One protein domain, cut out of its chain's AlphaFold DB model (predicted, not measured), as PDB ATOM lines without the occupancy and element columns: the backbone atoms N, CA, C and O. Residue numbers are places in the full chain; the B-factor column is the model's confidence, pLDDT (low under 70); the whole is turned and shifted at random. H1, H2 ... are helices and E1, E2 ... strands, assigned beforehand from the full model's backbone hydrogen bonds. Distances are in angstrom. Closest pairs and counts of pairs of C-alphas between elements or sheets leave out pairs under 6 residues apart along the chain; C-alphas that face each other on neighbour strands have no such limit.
ATOM      1  N   SER A   9     159.407 126.462 165.617       80.25
ATOM      2  CA  SER A   9     158.124 126.937 165.078       80.25
ATOM      3  C   SER A   9     157.495 125.968 164.069       80.25
ATOM      4  O   SER A   9     156.272 125.897 163.960       80.25
ATOM      5  N   SER A  10     158.311 125.234 163.310       81.12
ATOM      6  CA  SER A  10     157.838 124.221 162.362       81.12
ATOM      7  C   SER A  10     157.458 122.917 163.070       81.12
ATOM      8  O   SER A  10     156.444 122.331 162.704       81.12
ATOM      9  N   GLU A  11     158.196 122.511 164.108       78.44
ATOM     10  CA  GLU A  11     157.839 121.368 164.968       78.44
ATOM     11  C   GLU A  11     156.515 121.615 165.699       78.44
ATOM     12  O   GLU A  11     155.597 120.802 165.616       78.44
ATOM     13  N   HIS A  12     156.350 122.801 166.292       80.94
ATOM     14  CA  HIS A  12     155.098 123.181 166.943       80.94
ATOM     15  C   HIS A  12     153.905 123.170 165.972       80.94
ATOM     16  O   HIS A  12     152.810 122.725 166.310       80.94
ATOM     17  N   MET A  13     154.110 123.620 164.728       82.62
ATOM     18  CA  MET A  13     153.080 123.523 163.692       82.62
ATOM     19  C   MET A  13     152.767 122.061 163.337       82.62
ATOM     20  O   MET A  13     151.603 121.731 163.120       82.62
ATOM     21  N   ALA A  14     153.769 121.178 163.280       81.81
ATOM     22  CA  ALA A  14     153.558 119.757 163.014       81.81
ATOM     23  C   ALA A  14     152.709 119.095 164.114       81.81
ATOM     24  O   ALA A  14     151.748 118.394 163.787       81.81
ATOM     25  N   ASP A  15     152.985 119.392 165.387       80.56
ATOM     26  CA  ASP A  15     152.196 118.908 166.525       80.56
ATOM     27  C   ASP A  15     150.735 119.362 166.441       80.56
ATOM     28  O   ASP A  15     149.818 118.551 166.585       80.56
ATOM     29  N   ILE A  16     150.500 120.640 166.119       87.00
ATOM     30  CA  ILE A  16     149.147 121.172 165.904       87.00
ATOM     31  C   ILE A  16     148.448 120.415 164.770       87.00
ATOM     32  O   ILE A  16     147.301 119.993 164.921       87.00
ATOM     33  N   VAL A  17     149.119 120.197 163.633       84.44
ATOM     34  CA  VAL A  17     148.538 119.443 162.509       84.44
ATOM     35  C   VAL A  17     148.185 118.012 162.936       84.44
ATOM     36  O   VAL A  17     147.109 117.528 162.582       84.44
ATOM     37  N   HIS A  18     149.037 117.340 163.716       82.50
ATOM     38  CA  HIS A  18     148.751 116.006 164.255       82.50
ATOM     39  C   HIS A  18     147.545 115.993 165.200       82.50
ATOM     40  O   HIS A  18     146.687 115.117 165.073       82.50
ATOM     41  N   GLN A  19     147.425 116.979 166.091       84.81
ATOM     42  CA  GLN A  19     146.264 117.111 166.972       84.81
ATOM     43  C   GLN A  19     144.971 117.301 166.174       84.81
ATOM     44  O   GLN A  19     143.989 116.600 166.422       84.81
ATOM     45  N   VAL A  20     144.984 118.177 165.163       87.94
ATOM     46  CA  VAL A  20     143.812 118.414 164.304       87.94
ATOM     47  C   VAL A  20     143.415 117.142 163.552       87.94
ATOM     48  O   VAL A  20     142.223 116.840 163.479       87.94
ATOM     49  N   ARG A  21     144.374 116.350 163.045       86.62
ATOM     50  CA  ARG A  21     144.072 115.035 162.442       86.62
ATOM     51  C   ARG A  21     143.339 114.127 163.428       86.62
ATOM     52  O   ARG A  21     142.306 113.564 163.072       86.62
ATOM     53  N   GLY A  22     143.822 114.038 164.669       84.81
ATOM     54  CA  GLY A  22     143.160 113.278 165.732       84.81
ATOM     55  C   GLY A  22     141.732 113.761 166.003       84.81
ATOM     56  O   GLY A  22     140.811 112.953 166.092       84.81
ATOM     57  N   THR A  23     141.511 115.078 166.053       88.69
ATOM     58  CA  THR A  23     140.168 115.658 166.215       88.69
ATOM     59  C   THR A  23     139.229 115.286 165.066       88.69
ATOM     60  O   THR A  23     138.076 114.934 165.313       88.69
ATOM     61  N   VAL A  24     139.705 115.331 163.816       87.25
ATOM     62  CA  VAL A  24     138.902 114.962 162.639       87.25
ATOM     63  C   VAL A  24     138.520 113.482 162.676       87.25
ATOM     64  O   VAL A  24     137.358 113.152 162.459       87.25
ATOM     65  N   LEU A  25     139.459 112.590 162.985       86.19
ATOM     66  CA  LEU A  25     139.183 111.152 163.060       86.19
ATOM     67  C   LEU A  25     138.190 110.820 164.180       86.19
ATOM     68  O   LEU A  25     137.223 110.095 163.948       86.19
ATOM     69  N   ASN A  26     138.350 111.451 165.348       87.06
ATOM     70  CA  ASN A  26     137.400 111.331 166.454       87.06
ATOM     71  C   ASN A  26     136.000 111.822 166.064       87.06
ATOM     72  O   ASN A  26     135.013 111.184 166.417       87.06
ATOM     73  N   HIS A  27     135.890 112.914 165.298       88.31
ATOM     74  CA  HIS A  27     134.597 113.413 164.816       88.31
ATOM     75  C   HIS A  27     133.852 112.386 163.946       88.31
ATOM     76  O   HIS A  27     132.628 112.294 164.010       88.31
ATOM     77  N   PHE A  28     134.584 111.600 163.155       82.75
ATOM     78  CA  PHE A  28     134.021 110.543 162.313       82.75
ATOM     79  C   PHE A  28     133.942 109.172 163.004       82.75
ATOM     80  O   PHE A  28     133.542 108.206 162.357       82.75
ATOM     81  N   ASN A  29     134.279 109.073 164.297       86.25
ATOM     82  CA  ASN A  29     134.352 107.817 165.053       86.25
ATOM     83  C   ASN A  29     135.237 106.751 164.374       86.25
ATOM     84  O   ASN A  29     134.865 105.579 164.296       86.25
ATOM     85  N   VAL A  30     136.406 107.158 163.870       85.31
ATOM     86  CA  VAL A  30     137.398 106.268 163.241       85.31
ATOM     87  C   VAL A  30     138.769 106.396 163.911       85.31
ATOM     88  O   VAL A  30     139.058 107.408 164.547       85.31
ATOM     89  N   THR A  31     139.623 105.377 163.770       84.31
ATOM     90  CA  THR A  31     140.985 105.356 164.340       84.31
ATOM     91  C   THR A  31     142.064 105.464 163.260       84.31
ATOM     92  O   THR A  31     141.829 105.123 162.097       84.31
ATOM     93  N   ASN A  32     143.268 105.889 163.666       79.94
ATOM     94  CA  ASN A  32     144.456 105.941 162.799       79.94
ATOM     95  C   ASN A  32     144.925 104.556 162.313       79.94
ATOM     96  O   ASN A  32     145.724 104.481 161.390       79.94
ATOM     97  N   ASP A  33     144.433 103.459 162.896       83.12
ATOM     98  CA  ASP A  33     144.786 102.103 162.442       83.12
ATOM     99  C   ASP A  33     144.078 101.726 161.132       83.12
ATOM    100  O   ASP A  33     144.491 100.802 160.436       83.12
ATOM    101  N   GLN A  34     142.968 102.406 160.824       77.44
ATOM    102  CA  GLN A  34     142.119 102.108 159.669       77.44
ATOM    103  C   GLN A  34     142.033 103.263 158.668       77.44
ATOM    104  O   GLN A  34     141.751 103.019 157.494       77.44
ATOM    105  N   TYR A  35     142.227 104.505 159.119       82.56
ATOM    106  CA  TYR A  35     142.054 105.700 158.299       82.56
ATOM    107  C   TYR A  35     143.148 106.729 158.562       82.56
ATOM    108  O   TYR A  35     143.409 107.088 159.706       82.56
ATOM    109  N   ASP A  36     143.678 107.294 157.481       85.12
ATOM    110  CA  ASP A  36     144.538 108.472 157.516       85.12
ATOM    111  C   ASP A  36     143.749 109.756 157.222       85.12
ATOM    112  O   ASP A  36     142.802 109.772 156.429       85.12
ATOM    113  N   CYS A  37     144.170 110.873 157.824       85.56
ATOM    114  CA  CYS A  37     143.600 112.196 157.569       85.56
ATOM    115  C   CYS A  37     144.549 113.063 156.722       85.56
ATOM    116  O   CYS A  37     145.598 113.526 157.190       85.56
ATOM    117  N   VAL A  38     144.148 113.319 155.472       86.31
ATOM    118  CA  VAL A  38     144.901 114.126 154.502       86.31
ATOM    119  C   VAL A  38     144.187 115.453 154.243       86.31
ATOM    120  O   VAL A  38     143.065 115.486 153.736       86.31
ATOM    121  N   PHE A  39     144.854 116.565 154.557       87.19
ATOM    122  CA  PHE A  39     144.357 117.902 154.229       87.19
ATOM    123  C   PHE A  39     144.617 118.225 152.757       87.19
ATOM    124  O   PHE A  39     145.722 118.048 152.253       87.19
ATOM    125  N   THR A  40     143.595 118.730 152.072       86.69
ATOM    126  CA  THR A  40     143.664 119.141 150.665       86.69
ATOM    127  C   THR A  40     143.123 120.561 150.513       86.69
ATOM    128  O   THR A  40     142.506 121.098 151.432       86.69
ATOM    129  N   SER A  41     143.319 121.182 149.348       84.81
ATOM    130  CA  SER A  41     142.805 122.531 149.058       84.81
ATOM    131  C   SER A  41     141.270 122.621 149.025       84.81
ATOM    132  O   SER A  41     140.719 123.721 149.018       84.81
ATOM    133  N   GLY A  42     140.569 121.481 149.007       85.88
ATOM    134  CA  GLY A  42     139.112 121.388 149.061       85.88
ATOM    135  C   GLY A  42     138.594 120.041 148.550       85.88
ATOM    136  O   GLY A  42     139.356 119.204 148.069       85.88
ATOM    137  N   ALA A  43     137.272 119.846 148.593       81.06
ATOM    138  CA  ALA A  43     136.632 118.576 148.225       81.06
ATOM    139  C   ALA A  43     136.971 118.102 146.796       81.06
ATOM    140  O   ALA A  43     137.238 116.923 146.587       81.06
ATOM    141  N   THR A  44     137.017 119.013 145.816       83.00
ATOM    142  CA  THR A  44     137.427 118.681 144.438       83.00
ATOM    143  C   THR A  44     138.866 118.168 144.377       83.00
ATOM    144  O   THR A  44     139.136 117.209 143.665       83.00
ATOM    145  N   GLY A  45     139.781 118.774 145.144       82.69
ATOM    146  CA  GLY A  45     141.172 118.332 145.223       82.69
ATOM    147  C   GLY A  45     141.291 116.933 145.830       82.69
ATOM    148  O   GLY A  45     141.973 116.086 145.265       82.69
ATOM    149  N   ALA A  46     140.560 116.662 146.915       85.69
ATOM    150  CA  ALA A  46     140.518 115.336 147.535       85.69
ATOM    151  C   ALA A  46     140.014 114.246 146.573       85.69
ATOM    152  O   ALA A  46     140.637 113.195 146.447       85.69
ATOM    153  N   LEU A  47     138.913 114.508 145.858       88.56
ATOM    154  CA  LEU A  47     138.344 113.560 144.894       88.56
ATOM    155  C   LEU A  47     139.268 113.320 143.696       88.56
ATOM    156  O   LEU A  47     139.343 112.198 143.204       88.56
ATOM    157  N   ARG A  48     139.993 114.352 143.253       85.25
ATOM    158  CA  ARG A  48     140.993 114.228 142.190       85.25
ATOM    159  C   ARG A  48     142.157 113.334 142.613       85.25
ATOM    160  O   ARG A  48     142.471 112.399 141.888       85.25
ATOM    161  N   VAL A  49     142.733 113.570 143.796       86.31
ATOM    162  CA  VAL A  49     143.805 112.722 144.350       86.31
ATOM    163  C   VAL A  49     143.341 111.268 144.443       86.31
ATOM    164  O   VAL A  49     144.069 110.369 144.032       86.31
ATOM    165  N   LEU A  50     142.112 111.034 144.913       87.88
ATOM    166  CA  LEU A  50     141.519 109.699 144.966       87.88
ATOM    167  C   LEU A  50     141.396 109.061 143.575       87.88
ATOM    168  O   LEU A  50     141.791 107.915 143.403       87.88
ATOM    169  N   ALA A  51     140.884 109.786 142.579       86.19
ATOM    170  CA  ALA A  51     140.705 109.259 141.228       86.19
ATOM    171  C   ALA A  51     142.033 108.946 140.520       86.19
ATOM    172  O   ALA A  51     142.127 107.932 139.833       86.19
ATOM    173  N   GLU A  52     143.049 109.796 140.695       87.81
ATOM    174  CA  GLU A  52     144.368 109.649 140.063       87.81
ATOM    175  C   GLU A  52     145.210 108.524 140.691       87.81
ATOM    176  O   GLU A  52     146.023 107.924 139.996       87.81
ATOM    177  N   ASN A  53     145.003 108.213 141.977       86.12
ATOM    178  CA  ASN A  53     145.771 107.190 142.701       86.12
ATOM    179  C   ASN A  53     145.011 105.870 142.902       86.12
ATOM    180  O   ASN A  53     145.530 104.948 143.526       86.12
ATOM    181  N   PHE A  54     143.777 105.761 142.407       86.06
ATOM    182  CA  PHE A  54     143.023 104.514 142.484       86.06
ATOM    183  C   PHE A  54     143.587 103.464 141.516       86.06
ATOM    184  O   PHE A  54     143.903 103.765 140.365       86.06
ATOM    185  N   GLU A  55     143.668 102.210 141.963       84.56
ATOM    186  CA  GLU A  55     144.159 101.082 141.160       84.56
ATOM    187  C   GLU A  55     143.116 100.625 140.122       84.56
ATOM    188  O   GLU A  55     142.416  99.619 140.278       84.56
ATOM    189  N   TRP A  56     142.985 101.386 139.035       83.25
ATOM    190  CA  TRP A  56     142.079 101.068 137.932       83.25
ATOM    191  C   TRP A  56     142.544  99.828 137.161       83.25
ATOM    192  O   TRP A  56     143.646  99.773 136.619       83.25
ATOM    193  N   THR A  57     141.668  98.830 137.034       83.88
ATOM    194  CA  THR A  57     141.890  97.680 136.154       83.88
ATOM    195  C   THR A  57     141.177  97.898 134.825       83.88
ATOM    196  O   THR A  57     139.949  97.791 134.749       83.88
ATOM    197  N   LYS A  58     141.950  98.149 133.764       87.88
ATOM    198  CA  LYS A  58     141.460  98.387 132.396       87.88
ATOM    199  C   LYS A  58     140.358  97.403 131.984       87.88
ATOM    200  O   LYS A  58     140.544  96.187 132.053       87.88
ATOM    201  N   GLY A  59     139.217  97.938 131.542       81.19
ATOM    202  CA  GLY A  59     138.061  97.166 131.074       81.19
ATOM    203  C   GLY A  59     137.324  96.353 132.147       81.19
ATOM    204  O   GLY A  59     136.402  95.613 131.809       81.19
ATOM    205  N   LYS A  60     137.718  96.445 133.424       77.62
ATOM    206  CA  LYS A  60     137.085  95.698 134.522       77.62
ATOM    207  C   LYS A  60     136.587  96.600 135.644       77.62
ATOM    208  O   LYS A  60     135.512  96.336 136.180       77.62
ATOM    209  N   SER A  61     137.359  97.617 136.018       80.81
ATOM    210  CA  SER A  61     136.970  98.562 137.062       80.81
ATOM    211  C   SER A  61     135.816  99.441 136.600       80.81
ATOM    212  O   SER A  61     135.736  99.842 135.437       80.81
ATOM    213  N   LYS A  62     134.928  99.752 137.540       81.62
ATOM    214  CA  LYS A  62     133.760 100.596 137.323       81.62
ATOM    215  C   LYS A  62     133.714 101.719 138.339       81.62
ATOM    216  O   LYS A  62     133.965 101.512 139.528       81.62
ATOM    217  N   PHE A  63     133.330 102.894 137.863       84.81
ATOM    218  CA  PHE A  63     132.939 104.017 138.694       84.81
ATOM    219  C   PHE A  63     131.424 104.191 138.622       84.81
ATOM    220  O   PHE A  63     130.876 104.493 137.568       84.81
ATOM    221  N   VAL A  64     130.727 103.999 139.734       84.38
ATOM    222  CA  VAL A  64     129.275 104.167 139.825       84.38
ATOM    223  C   VAL A  64     128.977 105.341 140.744       84.38
ATOM    224  O   VAL A  64     129.489 105.402 141.858       84.38
ATOM    225  N   TYR A  65     128.143 106.280 140.310       84.62
ATOM    226  CA  TYR A  65     127.808 107.447 141.124       84.62
ATOM    227  C   TYR A  65     126.347 107.857 140.979       84.62
ATOM    228  O   TYR A  65     125.721 107.624 139.947       84.62
ATOM    229  N   LEU A  66     125.794 108.493 142.013       84.69
ATOM    230  CA  LEU A  66     124.447 109.060 141.927       84.69
ATOM    231  C   LEU A  66     124.411 110.370 141.153       84.69
ATOM    232  O   LEU A  66     125.296 111.208 141.314       84.69
ATOM    233  N   GLU A  67     123.336 110.575 140.402       85.06
ATOM    234  CA  GLU A  67     123.011 111.832 139.705       85.06
ATOM    235  C   GLU A  67     122.880 113.028 140.662       85.06
ATOM    236  O   GLU A  67     123.120 114.173 140.278       85.06
ATOM    237  N   ASP A  68     122.577 112.745 141.931       82.50
ATOM    238  CA  ASP A  68     122.524 113.721 143.019       82.50
ATOM    239  C   ASP A  68     123.896 114.127 143.554       82.50
ATOM    240  O   ASP A  68     123.969 114.956 144.458       82.50
ATOM    241  N   ASN A  69     124.997 113.577 143.046       85.56
ATOM    242  CA  ASN A  69     126.320 114.005 143.477       85.56
ATOM    243  C   ASN A  69     126.681 115.413 142.984       85.56
ATOM    244  O   ASN A  69     126.196 115.907 141.968       85.56
ATOM    245  N   HIS A  70     127.610 116.034 143.709       85.75
ATOM    246  CA  HIS A  70     128.254 117.273 143.290       85.75
ATOM    247  C   HIS A  70     129.080 117.059 142.005       85.75
ATOM    248  O   HIS A  70     129.678 115.996 141.824       85.75
ATOM    249  N   THR A  71     129.202 118.080 141.153       86.31
ATOM    250  CA  THR A  71     129.972 118.052 139.896       86.31
ATOM    251  C   THR A  71     131.417 117.601 140.097       86.31
ATOM    252  O   THR A  71     131.970 116.944 139.225       86.31
ATOM    253  N   SER A  72     132.012 117.864 141.263       86.69
ATOM    254  CA  SER A  72     133.346 117.359 141.630       86.69
ATOM    255  C   SER A  72     133.452 115.829 141.614       86.69
ATOM    256  O   SER A  72     134.492 115.305 141.244       86.69
ATOM    257  N   VAL A  73     132.391 115.106 141.994       88.31
ATOM    258  CA  VAL A  73     132.338 113.634 141.902       88.31
ATOM    259  C   VAL A  73     132.130 113.214 140.451       88.31
ATOM    260  O   VAL A  73     132.773 112.287 139.975       88.31
ATOM    261  N   VAL A  74     131.274 113.933 139.719       88.12
ATOM    262  CA  VAL A  74     131.039 113.701 138.283       88.12
ATOM    263  C   VAL A  74     132.324 113.895 137.463       88.12
ATOM    264  O   VAL A  74     132.492 113.247 136.432       88.12
ATOM    265  N   GLY A  75     133.239 114.750 137.926       87.62
ATOM    266  CA  GLY A  75     134.554 114.978 137.327       87.62
ATOM    267  C   GLY A  75     135.494 113.768 137.372       87.62
ATOM    268  O   GLY A  75     136.394 113.687 136.548       87.62
ATOM    269  N   ILE A  76     135.256 112.780 138.247       88.19
ATOM    270  CA  ILE A  76     136.051 111.535 138.307       88.19
ATOM    271  C   ILE A  76     135.936 110.724 137.003       88.19
ATOM    272  O   ILE A  76     136.815 109.922 136.697       88.19
ATOM    273  N   ARG A  77     134.886 110.956 136.201       89.94
ATOM    274  CA  ARG A  77     134.703 110.305 134.896       89.94
ATOM    275  C   ARG A  77     135.897 110.469 133.966       89.94
ATOM    276  O   ARG A  77     136.260 109.506 133.310       89.94
ATOM    277  N   GLU A  78     136.508 111.649 133.940       88.75
ATOM    278  CA  GLU A  78     137.628 111.925 133.041       88.75
ATOM    279  C   GLU A  78     138.830 111.002 133.346       88.75
ATOM    280  O   GLU A  78     139.214 110.235 132.461       88.75
ATOM    281  N   PRO A  79     139.357 110.930 134.588       85.81
ATOM    282  CA  PRO A  79     140.360 109.927 134.953       85.81
ATOM    283  C   PRO A  79     139.944 108.478 134.649       85.81
ATOM    284  O   PRO A  79     140.745 107.709 134.125       85.81
ATOM    285  N   VAL A  80     138.692 108.097 134.914       84.50
ATOM    286  CA  VAL A  80     138.186 106.732 134.658       84.50
ATOM    287  C   VAL A  80     138.237 106.374 133.171       84.50
ATOM    288  O   VAL A  80     138.703 105.293 132.802       84.50
ATOM    289  N   GLU A  81     137.789 107.290 132.313       87.19
ATOM    290  CA  GLU A  81     137.768 107.121 130.861       87.19
ATOM    291  C   GLU A  81     139.193 107.051 130.292       87.19
ATOM    292  O   GLU A  81     139.474 106.181 129.465       87.19
ATOM    293  N   THR A  82     140.135 107.863 130.799       87.62
ATOM    294  CA  THR A  82     141.554 107.778 130.387       87.62
ATOM    295  C   THR A  82     142.187 106.415 130.694       87.62
ATOM    296  O   THR A  82     143.052 105.949 129.951       87.62
ATOM    297  N   GLN A  83     141.708 105.724 131.733       86.69
ATOM    298  CA  GLN A  83     142.140 104.373 132.107       86.69
ATOM    299  C   GLN A  83     141.374 103.259 131.363       86.69
ATOM    300  O   GLN A  83     141.546 102.076 131.666       86.69
ATOM    301  N   ASN A  84     140.544 103.599 130.363       88.94
ATOM    302  CA  ASN A  84     139.666 102.672 129.633       88.94
ATOM    303  C   ASN A  84     138.759 101.848 130.572       88.94
ATOM    304  O   ASN A  84     138.609 100.631 130.416       88.94
ATOM    305  N   CYS A  85     138.210 102.506 131.589       86.00
ATOM    306  CA  CYS A  85     137.233 101.951 132.519       86.00
ATOM    307  C   CYS A  85     135.867 102.618 132.308       86.00
ATOM    308  O   CYS A  85     135.756 103.637 131.629       86.00
ATOM    309  N   GLU A  86     134.807 102.040 132.876       83.00
ATOM    310  CA  GLU A  86     133.443 102.540 132.676       83.00
ATOM    311  C   GLU A  86     132.965 103.400 133.847       83.00
ATOM    312  O   GLU A  86     133.141 103.033 135.013       83.00
ATOM    313  N   ALA A  87     132.278 104.502 133.538       84.75
ATOM    314  CA  ALA A  87     131.602 105.336 134.522       84.75
ATOM    315  C   ALA A  87     130.080 105.353 134.312       84.75
ATOM    316  O   ALA A  87     129.598 105.706 133.237       84.75
ATOM    317  N   TRP A  88     129.309 104.986 135.336       82.69
ATOM    318  CA  TRP A  88     127.852 104.850 135.276       82.69
ATOM    319  C   TRP A  88     127.173 105.800 136.268       82.69
ATOM    320  O   TRP A  88     127.401 105.717 137.477       82.69
ATOM    321  N   SER A  89     126.283 106.662 135.772       83.44
ATOM    322  CA  SER A  89     125.384 107.447 136.622       83.44
ATOM    323  C   SER A  89     124.148 106.637 137.015       83.44
ATOM    324  O   SER A  89     123.662 105.801 136.244       83.44
ATOM    325  N   LYS A  90     123.622 106.886 138.217       79.94
ATOM    326  CA  LYS A  90     122.363 106.312 138.702       79.94
ATOM    327  C   LYS A  90     121.471 107.351 139.359       79.94
ATOM    328  O   LYS A  90     121.898 108.052 140.272       79.94
ATOM    329  N   SER A  91     120.206 107.395 138.954       72.94
ATOM    330  CA  SER A  91     119.210 108.165 139.697       72.94
ATOM    331  C   SER A  91     119.030 107.604 141.118       72.94
ATOM    332  O   SER A  91     118.900 106.386 141.281       72.94
ATOM    333  N   PRO A  92     118.974 108.465 142.147       64.12
ATOM    334  CA  PRO A  92     118.635 108.104 143.523       64.12
ATOM    335  C   PRO A  92     117.375 107.260 143.706       64.12
ATOM    336  O   PRO A  92     117.325 106.403 144.589       64.12
ATOM    337  N   PHE A  93     116.363 107.506 142.872       56.53
ATOM    338  CA  PHE A  93     115.081 106.807 142.918       56.53
ATOM    339  C   PHE A  93     115.249 105.298 142.686       56.53
ATOM    340  O   PHE A  93     114.524 104.489 143.257       56.53
ATOM    341  N   HIS A  94     116.270 104.902 141.921       51.00
ATOM    342  CA  HIS A  94     116.560 103.500 141.627       51.00
ATOM    343  C   HIS A  94     117.126 102.708 142.816       51.00
ATOM    344  O   HIS A  94     117.217 101.489 142.725       51.00
ATOM    345  N   LEU A  95     117.519 103.364 143.914       53.38
ATOM    346  CA  LEU A  95     118.153 102.705 145.064       53.38
ATOM    347  C   LEU A  95     117.263 102.628 146.310       53.38
ATOM    348  O   LEU A  95     117.518 101.797 147.176       53.38
ATOM    349  N   GLN A  96     116.233 103.475 146.423       48.22
ATOM    350  CA  GLN A  96     115.371 103.533 147.615       48.22
ATOM    351  C   GLN A  96     114.299 102.430 147.665       48.22
ATOM    352  O   GLN A  96     113.883 102.059 148.755       48.22
ATOM    353  N   ASN A  97     113.900 101.866 146.521       43.19
ATOM    354  CA  ASN A  97     112.864 100.823 146.419       43.19
ATOM    355  C   ASN A  97     113.446  99.416 146.186       43.19
ATOM    356  O   ASN A  97     112.840  98.589 145.508       43.19
ATOM    357  N   TYR A  98     114.659  99.162 146.678       48.56
ATOM    358  CA  TYR A  98     115.359  97.900 146.452       48.56
ATOM    359  C   TYR A  98     115.167  96.938 147.628       48.56
ATOM    360  O   TYR A  98     115.745  97.143 148.695       48.56
ATOM    361  N   ASP A  99     114.416  95.858 147.411       39.62
ATOM    362  CA  ASP A  99     114.518  94.661 148.246       39.62
ATOM    363  C   ASP A  99     115.794  93.909 147.857       39.62
ATOM    364  O   ASP A  99     115.997  93.566 146.689       39.62
ATOM    365  N   ALA A 100     116.672  93.665 148.833       39.66
ATOM    366  CA  ALA A 100     117.916  92.932 148.637       39.66
ATOM    367  C   ALA A 100     117.639  91.528 148.070       39.66
ATOM    368  O   ALA A 100     117.263  90.600 148.790       39.66
ATOM    369  N   VAL A 101     117.830  91.346 146.762       37.91
ATOM    370  CA  VAL A 101     117.792  90.014 146.156       37.91
ATOM    371  C   VAL A 101     119.120  89.336 146.471       37.91
ATOM    372  O   VAL A 101     120.140  89.641 145.854       37.91
ATOM    373  N   LYS A 102     119.099  88.397 147.426       39.19
ATOM    374  CA  LYS A 102     120.233  87.516 147.745       39.19
ATOM    375  C   LYS A 102     120.738  86.840 146.470       39.19
ATOM    376  O   LYS A 102     120.099  85.924 145.947       39.19
ATOM    377  N   VAL A 103     121.894  87.266 145.973       40.25
ATOM    378  CA  VAL A 103     122.589  86.555 144.899       40.25
ATOM    379  C   VAL A 103     123.113  85.252 145.502       40.25
ATOM    380  O   VAL A 103     123.940  85.273 146.407       40.25
ATOM    381  N   LYS A 104     122.590  84.106 145.044       35.41
ATOM    382  CA  LYS A 104     123.077  82.786 145.465       35.41
ATOM    383  C   LYS A 104     124.559  82.661 145.110       35.41
ATOM    384  O   LYS A 104     124.920  82.773 143.939       35.41
ATOM    385  N   GLU A 105     125.384  82.407 146.123       38.38
ATOM    386  CA  GLU A 105     126.807  82.114 145.980       38.38
ATOM    387  C   GLU A 105     127.014  80.958 144.995       38.38
ATOM    388  O   GLU A 105     126.583  79.827 145.221       38.38
ATOM    389  N   GLN A 106     127.695  81.238 143.888       34.44
ATOM    390  CA  GLN A 106     128.369  80.210 143.111       34.44
ATOM    391  C   GLN A 106     129.851  80.548 143.090       34.44
ATOM    392  O   GLN A 106     130.252  81.573 142.541       34.44
ATOM    393  N   ASN A 107     130.626  79.662 143.721       36.34
ATOM    394  CA  ASN A 107     132.083  79.622 143.787       36.34
ATOM    395  C   ASN A 107     132.750  80.199 142.531       36.34
ATOM    396  O   ASN A 107     132.917  79.508 141.524       36.34
ATOM    397  N   LYS A 108     133.179  81.460 142.598       37.62
ATOM    398  CA  LYS A 108     134.127  82.036 141.647       37.62
ATOM    399  C   LYS A 108     135.257  82.682 142.424       37.62
ATOM    400  O   LYS A 108     135.040  83.471 143.332       37.62
ATOM    401  N   ILE A 109     136.477  82.318 142.049       34.09
ATOM    402  CA  ILE A 109     137.706  82.951 142.513       34.09
ATOM    403  C   ILE A 109     137.661  84.399 142.010       34.09
ATOM    404  O   ILE A 109     137.880  84.664 140.826       34.09
ATOM    405  N   TYR A 110     137.286  85.335 142.879       41.94
ATOM    406  CA  TYR A 110     137.256  86.752 142.540       41.94
ATOM    407  C   TYR A 110     138.689  87.288 142.558       41.94
ATOM    408  O   TYR A 110     139.254  87.534 143.622       41.94
ATOM    409  N   PHE A 111     139.267  87.546 141.384       40.47
ATOM    410  CA  PHE A 111     140.233  88.639 141.295       40.47
ATOM    411  C   PHE A 111     139.468  89.899 141.720       40.47
ATOM    412  O   PHE A 111     138.546  90.314 141.014       40.47
ATOM    413  N   ARG A 112     139.760  90.440 142.912       58.62
ATOM    414  CA  ARG A 112     139.109  91.646 143.443       58.62
ATOM    415  C   ARG A 112     139.490  92.834 142.566       58.62
ATOM    416  O   ARG A 112     140.469  93.519 142.817       58.62
ATOM    417  N   VAL A 113     138.726  93.054 141.507       68.31
ATOM    418  CA  VAL A 113     138.820  94.272 140.714       68.31
ATOM    419  C   VAL A 113     138.275  95.417 141.564       68.31
ATOM    420  O   VAL A 113     137.134  95.350 142.027       68.31
ATOM    421  N   GLY A 114     139.081  96.456 141.773       73.81
ATOM    422  CA  GLY A 114     138.657  97.661 142.480       73.81
ATOM    423  C   GLY A 114     137.553  98.390 141.714       73.81
ATOM    424  O   GLY A 114     137.683  98.638 140.516       73.81
ATOM    425  N   ASN A 115     136.470  98.752 142.403       81.88
ATOM    426  CA  ASN A 115     135.402  99.606 141.880       81.88
ATOM    427  C   ASN A 115     135.169 100.773 142.842       81.88
ATOM    428  O   ASN A 115     135.349 100.618 144.050       81.88
ATOM    429  N   ILE A 116     134.718 101.913 142.321       83.75
ATOM    430  CA  ILE A 116     134.338 103.072 143.133       83.75
ATOM    431  C   ILE A 116     132.824 103.240 143.065       83.75
ATOM    432  O   ILE A 116     132.259 103.336 141.978       83.75
ATOM    433  N   PHE A 117     132.178 103.331 144.226       84.56
ATOM    434  CA  PHE A 117     130.796 103.779 144.346       84.56
ATOM    435  C   PHE A 117     130.746 105.095 145.124       84.56
ATOM    436  O   PHE A 117     131.288 105.174 146.225       84.56
ATOM    437  N   ALA A 118     130.103 106.119 144.563       86.19
ATOM    438  CA  ALA A 118     130.010 107.440 145.173       86.19
ATOM    439  C   ALA A 118     128.559 107.922 145.289       86.19
ATOM    440  O   ALA A 118     127.814 108.002 144.309       86.19
ATOM    441  N   TYR A 119     128.170 108.332 146.490       85.31
ATOM    442  CA  TYR A 119     126.883 108.963 146.746       85.31
ATOM    443  C   TYR A 119     127.026 110.029 147.835       85.31
ATOM    444  O   TYR A 119     127.888 109.896 148.709       85.31
ATOM    445  N   PRO A 120     126.219 111.102 147.802       83.88
ATOM    446  CA  PRO A 120     126.277 112.102 148.850       83.88
ATOM    447  C   PRO A 120     125.587 111.557 150.107       83.88
ATOM    448  O   PRO A 120     124.557 110.903 150.008       83.88
ATOM    449  N   ALA A 121     126.084 111.870 151.306       78.69
ATOM    450  CA  ALA A 121     125.327 111.590 152.534       78.69
ATOM    451  C   ALA A 121     124.025 112.415 152.585       78.69
ATOM    452  O   ALA A 121     122.993 111.952 153.068       78.69
ATOM    453  N   GLN A 122     124.068 113.631 152.031       77.12
ATOM    454  CA  GLN A 122     122.914 114.491 151.822       77.12
ATOM    455  C   GLN A 122     123.025 115.210 150.474       77.12
ATOM    456  O   GLN A 122     124.046 115.834 150.187       77.12
ATOM    457  N   SER A 123     121.970 115.164 149.661       76.38
ATOM    458  CA  SER A 123     121.900 115.924 148.413       76.38
ATOM    459  C   SER A 123     121.931 117.426 148.695       76.38
ATOM    460  O   SER A 123     121.157 117.945 149.508       76.38
ATOM    461  N   ASN A 124     122.808 118.155 148.004       72.69
ATOM    462  CA  ASN A 124     122.854 119.614 148.109       72.69
ATOM    463  C   ASN A 124     121.631 120.268 147.448       72.69
ATOM    464  O   ASN A 124     121.216 121.337 147.894       72.69
ATOM    465  N   PHE A 125     121.033 119.602 146.454       73.69
ATOM    466  CA  PHE A 125     119.849 120.070 145.737       73.69
ATOM    467  C   PHE A 125     118.569 119.817 146.540       73.69
ATOM    468  O   PHE A 125     117.929 120.757 147.000       73.69
ATOM    469  N   PHE A 133     123.951 102.741 155.568       73.31
ATOM    470  CA  PHE A 133     124.124 101.286 155.477       73.31
ATOM    471  C   PHE A 133     124.472 100.806 154.057       73.31
ATOM    472  O   PHE A 133     125.031  99.724 153.900       73.31
ATOM    473  N   TRP A 134     124.229 101.611 153.013       74.56
ATOM    474  CA  TRP A 134     124.665 101.284 151.649       74.56
ATOM    475  C   TRP A 134     126.181 101.072 151.551       74.56
ATOM    476  O   TRP A 134     126.629 100.257 150.748       74.56
ATOM    477  N   ILE A 135     126.975 101.738 152.398       74.38
ATOM    478  CA  ILE A 135     128.434 101.560 152.442       74.38
ATOM    479  C   ILE A 135     128.791 100.112 152.789       74.38
ATOM    480  O   ILE A 135     129.661  99.525 152.145       74.38
ATOM    481  N   SER A 136     128.138  99.526 153.799       69.00
ATOM    482  CA  SER A 136     128.417  98.145 154.202       69.00
ATOM    483  C   SER A 136     127.927  97.137 153.168       69.00
ATOM    484  O   SER A 136     128.641  96.177 152.899       69.00
ATOM    485  N   GLU A 137     126.768  97.367 152.550       68.12
ATOM    486  CA  GLU A 137     126.201  96.456 151.543       68.12
ATOM    487  C   GLU A 137     127.050  96.404 150.268       68.12
ATOM    488  O   GLU A 137     127.392  95.327 149.776       68.12
ATOM    489  N   VAL A 138     127.516  97.561 149.790       68.00
ATOM    490  CA  VAL A 138     128.419  97.624 148.632       68.00
ATOM    491  C   VAL A 138     129.755  96.939 148.930       68.00
ATOM    492  O   VAL A 138     130.272  96.213 148.082       68.00
ATOM    493  N   LYS A 139     130.299  97.098 150.145       66.12
ATOM    494  CA  LYS A 139     131.539  96.417 150.565       66.12
ATOM    495  C   LYS A 139     131.390  94.889 150.652       66.12
ATOM    496  O   LYS A 139     132.385  94.193 150.466       66.12
ATOM    497  N   LYS A 140     130.182  94.370 150.908       63.91
ATOM    498  CA  LYS A 140     129.883  92.924 150.936       63.91
ATOM    499  C   LYS A 140     129.706  92.303 149.543       63.91
ATOM    500  O   LYS A 140     129.743  91.084 149.429       63.91
ATOM    501  N   GLY A 141     129.561  93.109 148.487       54.47
ATOM    502  CA  GLY A 141     129.408  92.621 147.109       54.47
ATOM    503  C   GLY A 141     127.971  92.284 146.692       54.47
ATOM    504  O   GLY A 141     127.770  91.686 145.634       54.47
TER     505      GLY A 141
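This is residues 9 to 125 and 133 to 141 of the 532 residues of the protein "MOSC domain-containing protein" of Ciona savignyi (UniProt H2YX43). A small, slightly uneven sheet of three parallel strands has the short helix H4 over one face, with H3 only grazing the sheet and H2 packed on H3; a long helix, H1, makes an arm whose residues 9 to 16 stick out. Far from that arm a wide loop, residues 97 to 115, swings out and its residues 104 to 111 stand free, while H6 only grazes the sheet. The printed part has 126 residues with six named helices and three named strands, in the order H1 H2 E1 H3 H4 E2 H5 E3 H6; the sheet runs E2 E1 E3, all parallel. The class is mixed, helices and strands. The whole is loose, with a radius of gyration of the C-alphas of 17.8 A, and elongated, spanning 57 by 37 by 30 A.

Begin at H1, residues 9 to 27, which touches no helix and is not on the sheet; it is apart from H2, residues 43 to 53. Go on to E1, residues 62 to 66, the inner strand between the edge strands E2, residues 86 to 90, and E3, residues 116 to 118. E1 and E2 run parallel at 21 degrees; look at N 88 and O 63, 2.8 A apart and within hydrogen-bond range. E1 and E3 run parallel at 5 degrees, with N 64 and O 116 at 2.8 A. After E1 find H3, residues 71 to 74: it touches H2, the closest C-alphas being those of Thr 44 and Ser 72, 5.1 A apart, and it only grazes the sheet. H4, residues 77 to 82, only just touches H2, with 3 pairs of C-alphas within 8 A, the closest those of Ala 51 and Pro 79 at 6.3 A; the two run the same way at a shallow tilt of 24 degrees. H4 is on the sheet at a height over the sheet of 8.3 A; it lies only just over E2, on which 3 of its 6 C-alphas fall, and runs along the strands at 7 degrees to E2 on the local plane. E1, H3, H4 and E2 make a strand-helix-strand unit, two parallel neighbour strands with helices between, its crossover right-handed. E2, H5 at residues 93 to 96, and E3 make a split unit, with E1 between its strands, also right-handed. H5 is not on the sheet. H6, residues 134 to 140, only grazes the sheet; its closest C-alpha to E3 is that of Val 138, 7.9 A from that of Phe 117. In H1, H2, H4 and H6 every O i to N i+4 pair is within hydrogen-bond range; H3 and H5 are too short for such a pair.

Find C-alpha 9 at (158.124, 126.937, 165.078); from there H1 runs 27.1 A to C-alpha 27 at (134.597, 113.413, 164.816). H2, from Ala 43 to Asn 53, measures 15.6 A. E1, Lys 62 to Leu 66, is 13.4 A long, and E2, Glu 86 to Lys 90, is 13.2 A. H3 measures 4.8 A, H4 8.6 A, H5 5.7 A and E3 6.5 A. H6 measures 9.9 A and ends at C-alpha 140, at (129.883, 92.924, 150.936).

The two C-alphas farthest apart are those of Ser 9 and Lys 104, at 59.7 A. Residues 126 to 132 are not printed, and C-alphas 125 and 133 stand 21.6 A apart across the cut. The links H1 to H2 and H5 to E3 are long. The mean pLDDT of the printed part is 76.1; look for values under 70 in residues 92 to 113 and 136 to 141.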